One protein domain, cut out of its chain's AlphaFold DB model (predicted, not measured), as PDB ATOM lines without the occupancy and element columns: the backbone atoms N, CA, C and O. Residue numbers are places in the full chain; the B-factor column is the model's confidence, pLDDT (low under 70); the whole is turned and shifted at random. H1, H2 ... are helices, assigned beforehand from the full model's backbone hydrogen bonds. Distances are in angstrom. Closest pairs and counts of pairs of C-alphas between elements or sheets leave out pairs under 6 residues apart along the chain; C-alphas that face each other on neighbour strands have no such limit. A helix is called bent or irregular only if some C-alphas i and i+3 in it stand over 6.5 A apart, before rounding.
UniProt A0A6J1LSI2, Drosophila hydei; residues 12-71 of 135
ATOM      1  N   LEU A  12      18.511 -37.817 195.056       77.69
ATOM      2  CA  LEU A  12      18.556 -36.481 195.658       77.69
ATOM      3  C   LEU A  12      19.079 -36.559 197.093       77.69
ATOM      4  O   LEU A  12      19.867 -35.714 197.525       77.69
ATOM      5  N   HIS A  13      18.666 -37.590 197.833       82.88
ATOM      6  CA  HIS A  13      19.169 -37.845 199.177       82.88
ATOM      7  C   HIS A  13      20.656 -38.227 199.162       82.88
ATOM      8  O   HIS A  13      21.439 -37.676 199.936       82.88
ATOM      9  N   VAL A  14      21.071 -39.090 198.230       78.44
ATOM     10  CA  VAL A  14      22.487 -39.452 198.042       78.44
ATOM     11  C   VAL A  14      23.336 -38.215 197.743       78.44
ATOM     12  O   VAL A  14      24.379 -38.017 198.365       78.44
ATOM     13  N   SER A  15      22.868 -37.340 196.849       80.56
ATOM     14  CA  SER A  15      23.553 -36.086 196.523       80.56
ATOM     15  C   SER A  15      23.760 -35.194 197.751       80.56
ATOM     16  O   SER A  15      24.871 -34.711 197.996       80.56
ATOM     17  N   LYS A  16      22.719 -35.019 198.576       84.12
ATOM     18  CA  LYS A  16      22.802 -34.240 199.821       84.12
ATOM     19  C   LYS A  16      23.842 -34.817 200.781       84.12
ATOM     20  O   LYS A  16      24.657 -34.063 201.313       84.12
ATOM     21  N   SER A  17      23.849 -36.134 200.966       84.69
ATOM     22  CA  SER A  17      24.804 -36.818 201.843       84.69
ATOM     23  C   SER A  17      26.250 -36.653 201.368       84.69
ATOM     24  O   SER A  17      27.129 -36.364 202.181       84.69
ATOM     25  N   LEU A  18      26.499 -36.723 200.056       81.25
ATOM     26  CA  LEU A  18      27.828 -36.483 199.482       81.25
ATOM     27  C   LEU A  18      28.339 -35.062 199.763       81.25
ATOM     28  O   LEU A  18      29.510 -34.879 200.091       81.25
ATOM     29  N   ARG A  19      27.465 -34.047 199.718       84.75
ATOM     30  CA  ARG A  19      27.849 -32.667 200.065       84.75
ATOM     31  C   ARG A  19      28.247 -32.530 201.535       84.75
ATOM     32  O   ARG A  19      29.163 -31.777 201.851       84.75
ATOM     33  N   VAL A  20      27.582 -33.254 202.438       86.06
ATOM     34  CA  VAL A  20      27.950 -33.274 203.864       86.06
ATOM     35  C   VAL A  20      29.315 -33.929 204.054       86.06
ATOM     36  O   VAL A  20      30.156 -33.365 204.750       86.06
ATOM     37  N   GLN A  21      29.565 -35.056 203.382       84.25
ATOM     38  CA  GLN A  21      30.854 -35.757 203.424       84.25
ATOM     39  C   GLN A  21      32.010 -34.951 202.816       84.25
ATOM     40  O   GLN A  21      33.165 -35.190 203.159       84.25
ATOM     41  N   ARG A  22      31.721 -33.967 201.957       82.00
ATOM     42  CA  ARG A  22      32.721 -33.054 201.389       82.00
ATOM     43  C   ARG A  22      33.208 -31.990 202.379       82.00
ATOM     44  O   ARG A  22      34.364 -31.589 202.308       82.00
ATOM     45  N   LYS A  23      32.368 -31.537 203.321       79.88
ATOM     46  CA  LYS A  23      32.713 -30.440 204.254       79.88
ATOM     47  C   LYS A  23      33.992 -30.695 205.073       79.88
ATOM     48  O   LYS A  23      34.784 -29.765 205.191       79.88
ATOM     49  N   PRO A  24      34.247 -31.908 205.601       79.50
ATOM     50  CA  PRO A  24      35.503 -32.213 206.287       79.50
ATOM     51  C   PRO A  24      36.738 -32.159 205.376       79.50
ATOM     52  O   PRO A  24      37.807 -31.785 205.839       79.50
ATOM     53  N   LEU A  25      36.611 -32.477 204.080       73.19
ATOM     54  CA  LEU A  25      37.741 -32.399 203.140       73.19
ATOM     55  C   LEU A  25      38.224 -30.956 202.958       73.19
ATOM     56  O   LEU A  25      39.423 -30.721 202.853       73.19
ATOM     57  N   LEU A  26      37.310 -29.985 203.000       70.06
ATOM     58  CA  LEU A  26      37.660 -28.562 202.985       70.06
ATOM     59  C   LEU A  26      38.399 -28.122 204.258       70.06
ATOM     60  O   LEU A  26      39.153 -27.156 204.224       70.06
ATOM     61  N   GLN A  27      38.228 -28.839 205.373       74.44
ATOM     62  CA  GLN A  27      38.944 -28.569 206.623       74.44
ATOM     63  C   GLN A  27      40.365 -29.154 206.642       74.44
ATOM     64  O   GLN A  27      41.150 -28.767 207.502       74.44
ATOM     65  N   LEU A  28      40.718 -30.048 205.703       71.00
ATOM     66  CA  LEU A  28      42.082 -30.592 205.578       71.00
ATOM     67  C   LEU A  28      43.090 -29.542 205.107       71.00
ATOM     68  O   LEU A  28      44.279 -29.656 205.398       71.00
ATOM     69  N   VAL A  29      42.620 -28.521 204.393       70.94
ATOM     70  CA  VAL A  29      43.425 -27.380 203.958       70.94
ATOM     71  C   VAL A  29      42.852 -26.140 204.641       70.94
ATOM     72  O   VAL A  29      42.192 -25.325 203.993       70.94
ATOM     73  N   PRO A  30      43.031 -26.007 205.971       68.75
ATOM     74  CA  PRO A  30      42.542 -24.837 206.678       68.75
ATOM     75  C   PRO A  30      43.188 -23.591 206.061       68.75
ATOM     76  O   PRO A  30      44.344 -23.665 205.623       68.75
ATOM     77  N   PRO A  31      42.483 -22.445 206.015       68.19
ATOM     78  CA  PRO A  31      43.034 -21.173 205.558       68.19
ATOM     79  C   PRO A  31      44.036 -20.638 206.592       68.19
ATOM     80  O   PRO A  31      43.839 -19.599 207.209       68.19
ATOM     81  N   SER A  32      45.116 -21.382 206.815       71.19
ATOM     82  CA  SER A  32      46.223 -21.074 207.714       71.19
ATOM     83  C   SER A  32      47.232 -20.113 207.082       71.19
ATOM     84  O   SER A  32      48.270 -19.840 207.677       71.19
ATOM     85  N   GLY A  33      46.936 -19.587 205.886       70.44
ATOM     86  CA  GLY A  33      47.777 -18.603 205.207       70.44
ATOM     87  C   GLY A  33      49.081 -19.188 204.668       70.44
ATOM     88  O   GLY A  33      50.064 -18.461 204.543       70.44
ATOM     89  N   LEU A  34      49.112 -20.489 204.356       76.50
ATOM     90  CA  LEU A  34      50.268 -21.106 203.710       76.50
ATOM     91  C   LEU A  34      50.533 -20.410 202.370       76.50
ATOM     92  O   LEU A  34      49.727 -20.509 201.448       76.50
ATOM     93  N   SER A  35      51.681 -19.743 202.248       77.94
ATOM     94  CA  SER A  35      52.057 -18.971 201.054       77.94
ATOM     95  C   SER A  35      52.160 -19.815 199.780       77.94
ATOM     96  O   SER A  35      52.070 -19.281 198.678       77.94
ATOM     97  N   ILE A  36      52.331 -21.132 199.926       80.31
ATOM     98  CA  ILE A  36      52.410 -22.086 198.818       80.31
ATOM     99  C   ILE A  36      51.032 -22.481 198.259       80.31
ATOM    100  O   ILE A  36      50.952 -23.008 197.152       80.31
ATOM    101  N   VAL A  37      49.944 -22.243 199.000       75.94
ATOM    102  CA  VAL A  37      48.593 -22.672 198.618       75.94
ATOM    103  C   VAL A  37      47.761 -21.465 198.196       75.94
ATOM    104  O   VAL A  37      47.469 -20.577 198.993       75.94
ATOM    105  N   ASN A  38      47.297 -21.458 196.945       83.19
ATOM    106  CA  ASN A  38      46.314 -20.481 196.487       83.19
ATOM    107  C   ASN A  38      44.894 -20.955 196.849       83.19
ATOM    108  O   ASN A  38      44.222 -21.639 196.073       83.19
ATOM    109  N   TYR A  39      44.431 -20.567 198.035       80.75
ATOM    110  CA  TYR A  39      43.096 -20.895 198.544       80.75
ATOM    111  C   TYR A  39      41.946 -20.385 197.658       80.75
ATOM    112  O   TYR A  39      40.888 -21.010 197.630       80.75
ATOM    113  N   GLY A  40      42.152 -19.296 196.906       81.12
ATOM    114  CA  GLY A  40      41.174 -18.802 195.932       81.12
ATOM    115  C   GLY A  40      40.948 -19.817 194.812       81.12
ATOM    116  O   GLY A  40      39.825 -20.271 194.602       81.12
ATOM    117  N   SER A  41      42.037 -20.272 194.186       84.44
ATOM    118  CA  SER A  41      41.978 -21.302 193.138       84.44
ATOM    119  C   SER A  41      41.418 -22.638 193.645       84.44
ATOM    120  O   SER A  41      40.690 -23.322 192.930       84.44
ATOM    121  N   LEU A  42      41.690 -22.997 194.906       83.38
ATOM    122  CA  LEU A  42      41.126 -24.197 195.525       83.38
ATOM    123  C   LEU A  42      39.597 -24.100 195.654       83.38
ATOM    124  O   LEU A  42      38.898 -25.065 195.353       83.38
ATOM    125  N   GLY A  43      39.082 -22.934 196.058       84.69
ATOM    126  CA  GLY A  43      37.645 -22.670 196.129       84.69
ATOM    127  C   GLY A  43      36.966 -22.700 194.759       84.69
ATOM    128  O   GLY A  43      35.877 -23.253 194.625       84.69
ATOM    129  N   GLU A  44      37.621 -22.176 193.723       86.44
ATOM    130  CA  GLU A  44      37.117 -22.236 192.344       86.44
ATOM    131  C   GLU A  44      37.005 -23.678 191.835       86.44
ATOM    132  O   GLU A  44      35.976 -24.070 191.277       86.44
ATOM    133  N   VAL A  45      38.032 -24.498 192.079       86.50
ATOM    134  CA  VAL A  45      38.018 -25.926 191.735       86.50
ATOM    135  C   VAL A  45      36.926 -26.663 192.516       86.50
ATOM    136  O   VAL A  45      36.202 -27.483 191.946       86.50
ATOM    137  N   ASP A  46      36.760 -26.362 193.805       86.75
ATOM    138  CA  ASP A  46      35.695 -26.935 194.629       86.75
ATOM    139  C   ASP A  46      34.304 -26.625 194.056       86.75
ATOM    140  O   ASP A  46      33.496 -27.532 193.819       86.75
ATOM    141  N   GLN A  47      34.076 -25.352 193.737       88.19
ATOM    142  CA  GLN A  47      32.837 -24.848 193.160       88.19
ATOM    143  C   GLN A  47      32.539 -25.461 191.785       88.19
ATOM    144  O   GLN A  47      31.380 -25.760 191.470       88.19
ATOM    145  N   PHE A  48      33.570 -25.695 190.971       89.50
ATOM    146  CA  PHE A  48      33.440 -26.400 189.700       89.50
ATOM    147  C   PHE A  48      32.907 -27.826 189.902       89.50
ATOM    148  O   PHE A  48      31.906 -28.206 189.293       89.50
ATOM    149  N   TYR A  49      33.508 -28.604 190.807       88.00
ATOM    150  CA  TYR A  49      33.054 -29.972 191.077       88.00
ATOM    151  C   TYR A  49      31.642 -30.030 191.671       88.00
ATOM    152  O   TYR A  49      30.882 -30.942 191.335       88.00
ATOM    153  N   LEU A  50      31.268 -29.063 192.515       88.44
ATOM    154  CA  LEU A  50      29.890 -28.932 193.001       88.44
ATOM    155  C   LEU A  50      28.915 -28.675 191.850       88.44
ATOM    156  O   LEU A  50      27.869 -29.313 191.766       88.44
ATOM    157  N   SER A  51      29.292 -27.812 190.911       88.75
ATOM    158  CA  SER A  51      28.475 -27.532 189.731       88.75
ATOM    159  C   SER A  51      28.311 -28.779 188.847       88.75
ATOM    160  O   SER A  51      27.212 -29.030 188.349       88.75
ATOM    161  N   CYS A  52      29.365 -29.587 188.673       87.81
ATOM    162  CA  CYS A  52      29.305 -30.869 187.956       87.81
ATOM    163  C   CYS A  52      28.355 -31.869 188.629       87.81
ATOM    164  O   CYS A  52      27.602 -32.572 187.951       87.81
ATOM    165  N   GLN A  53      28.389 -31.941 189.963       88.00
ATOM    166  CA  GLN A  53      27.467 -32.770 190.734       88.00
ATOM    167  C   GLN A  53      26.015 -32.338 190.487       88.00
ATOM    168  O   GLN A  53      25.185 -33.182 190.154       88.00
ATOM    169  N   ASP A  54      25.736 -31.037 190.552       87.69
ATOM    170  CA  ASP A  54      24.393 -30.484 190.355       87.69
ATOM    171  C   ASP A  54      23.864 -30.739 188.942       87.69
ATOM    172  O   ASP A  54      22.697 -31.081 188.761       87.69
ATOM    173  N   TYR A  55      24.736 -30.641 187.938       88.69
ATOM    174  CA  TYR A  55      24.393 -30.951 186.553       88.69
ATOM    175  C   TYR A  55      24.071 -32.437 186.341       88.69
ATOM    176  O   TYR A  55      23.080 -32.773 185.696       88.69
ATOM    177  N   ARG A  56      24.865 -33.347 186.916       85.44
ATOM    178  CA  ARG A  56      24.582 -34.789 186.859       85.44
ATOM    179  C   ARG A  56      23.264 -35.125 187.554       85.44
ATOM    180  O   ARG A  56      22.502 -35.949 187.050       85.44
ATOM    181  N   ASP A  57      23.027 -34.534 188.719       85.62
ATOM    182  CA  ASP A  57      21.859 -34.846 189.538       85.62
ATOM    183  C   ASP A  57      20.572 -34.274 188.923       85.62
ATOM    184  O   ASP A  57      19.540 -34.935 188.995       85.62
ATOM    185  N   TYR A  58      20.653 -33.147 188.203       86.94
ATOM    186  CA  TYR A  58      19.558 -32.606 187.389       86.94
ATOM    187  C   TYR A  58      18.966 -33.641 186.412       86.94
ATOM    188  O   TYR A  58      17.758 -33.846 186.406       86.94
ATOM    189  N   TYR A  59      19.792 -34.363 185.640       82.44
ATOM    190  CA  TYR A  59      19.298 -35.405 184.714       82.44
ATOM    191  C   TYR A  59      18.830 -36.687 185.403       82.44
ATOM    192  O   TYR A  59      18.175 -37.524 184.785       82.44
ATOM    193  N   ARG A  60      19.208 -36.876 186.668       81.19
ATOM    194  CA  ARG A  60      18.828 -38.041 187.470       81.19
ATOM    195  C   ARG A  60      17.618 -37.770 188.353       81.19
ATOM    196  O   ARG A  60      17.230 -38.670 189.091       81.19
ATOM    197  N   ASP A  61      17.046 -36.568 188.301       81.06
ATOM    198  CA  ASP A  61      15.873 -36.190 189.076       81.06
ATOM    199  C   ASP A  61      14.582 -36.574 188.331       81.06
ATOM    200  O   ASP A  61      14.167 -35.873 187.405       81.06
ATOM    201  N   PRO A  62      13.896 -37.659 188.736       77.81
ATOM    202  CA  PRO A  62      12.660 -38.079 188.084       77.81
ATOM    203  C   PRO A  62      11.495 -37.116 188.349       77.81
ATOM    204  O   PRO A  62      10.471 -37.201 187.676       77.81
ATOM    205  N   PHE A  63      11.620 -36.216 189.331       82.75
ATOM    206  CA  PHE A  63      10.557 -35.304 189.751       82.75
ATOM    207  C   PHE A  63      10.779 -33.859 189.293       82.75
ATOM    208  O   PHE A  63       9.966 -33.001 189.638       82.75
ATOM    209  N   ASN A  64      11.853 -33.585 188.542       79.62
ATOM    210  CA  ASN A  64      12.171 -32.265 187.984       79.62
ATOM    211  C   ASN A  64      12.158 -31.122 189.029       79.62
ATOM    212  O   ASN A  64      11.675 -30.020 188.777       79.62
ATOM    213  N   LYS A  65      12.647 -31.405 190.241       82.25
ATOM    214  CA  LYS A  65      12.787 -30.467 191.366       82.25
ATOM    215  C   LYS A  65      14.123 -29.723 191.340       82.25
ATOM    216  O   LYS A  65      14.235 -28.651 191.933       82.25
ATOM    217  N   MET A  66      15.149 -30.290 190.710       83.69
ATOM    218  CA  MET A  66      16.463 -29.671 190.557       83.69
ATOM    219  C   MET A  66      16.504 -28.731 189.353       83.69
ATOM    220  O   MET A  66      15.951 -29.010 188.294       83.69
ATOM    221  N   SER A  67      17.214 -27.614 189.498       84.25
ATOM    222  CA  SER A  67      17.471 -26.687 188.397       84.25
ATOM    223  C   SER A  67      18.846 -26.947 187.790       84.25
ATOM    224  O   SER A  67      19.815 -27.104 188.533       84.25
ATOM    225  N   CYS A  68      18.965 -26.896 186.462       83.69
ATOM    226  CA  CYS A  68      20.265 -26.984 185.802       83.69
ATOM    227  C   CYS A  68      21.176 -25.828 186.247       83.69
ATOM    228  O   CYS A  68      20.768 -24.655 186.215       83.69
ATOM    229  N   SER A  69      22.410 -26.158 186.635       84.44
ATOM    230  CA  SER A  69      23.421 -25.175 187.029       84.44
ATOM    231  C   SER A  69      23.707 -24.199 185.875       84.44
ATOM    232  O   SER A  69      23.873 -24.644 184.735       84.44
ATOM    233  N   PRO A  70      23.768 -22.877 186.134       82.44
ATOM    234  CA  PRO A  70      23.970 -21.853 185.107       82.44
ATOM    235  C   PRO A  70      25.279 -22.028 184.335       82.44
ATOM    236  O   PRO A  70      25.312 -21.725 183.145       82.44
ATOM    237  N   MET A  71      26.305 -22.596 184.976       81.00
ATOM    238  CA  MET A  71      27.594 -22.906 184.353       81.00
ATOM    239  C   MET A  71      27.458 -23.855 183.153       81.00
ATOM    240  O   MET A  71      28.202 -23.741 182.187       81.00
TER     241      MET A  71
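What this domain is: This is residues 12 to 71 of the 135 residues of a protein of Drosophila hydei (UniProt A0A6J1LSI2). Two long helices, H1 and H2, make a loose helical hairpin, side by side and running opposite ways, with a long loop joining them at one end. They come nearest near the other end, beyond which the last stretch, residues 60 to 71, turns back past the end of H2. The printed part has 60 residues with two named helices, H1 then H2, and no named strand; 37 of the residues are in the helices, and the class is all helix. The whole is loose, with a radius of gyration of the C-alphas of 14.2 A, and its spans of 46 by 23 by 11 A make it only just a rod.

How they stand to each other: H1, residues 12 to 27, and H2, residues 39 to 59, form a helical hairpin and run opposite ways at a shallow tilt of 9 degrees. They only just touch, with 3 pairs of C-alphas within 8 A, and the closest C-alphas are those of Leu 12 and Asp 57, 7.1 A apart. H1 touches H2 with residues 12 to 15 alone, and H2 touches H1 with residues 53 to 57 alone. Their centres are 12.2 A apart. Of the O i to N i+4 pairs, 8 of 12 in H1 and 16 of 17 in H2 are within hydrogen-bond range.

Where its parts are: H1 begins at C-alpha 12, (18.556, -36.481, 195.658), and measures 24.5 A from first to last C-alpha. It is irregular, but only just: C-alphas 21 and 24 are 6.51 A apart. H2 begins at C-alpha 39, (43.096, -20.895, 198.544), ends at C-alpha 59, (19.298, -35.405, 184.714), and measures 31.1 A.

The domain as a whole: The two C-alphas farthest apart are those of Ser 35 and Phe 63, at 46.0 A. The printed part has no cut. The link from H1 to H2, 11 residues, is long. Residues 60 to 71 hold no named element. The mean pLDDT of the printed part is 81.5, and residues 30 to 31 are under 70.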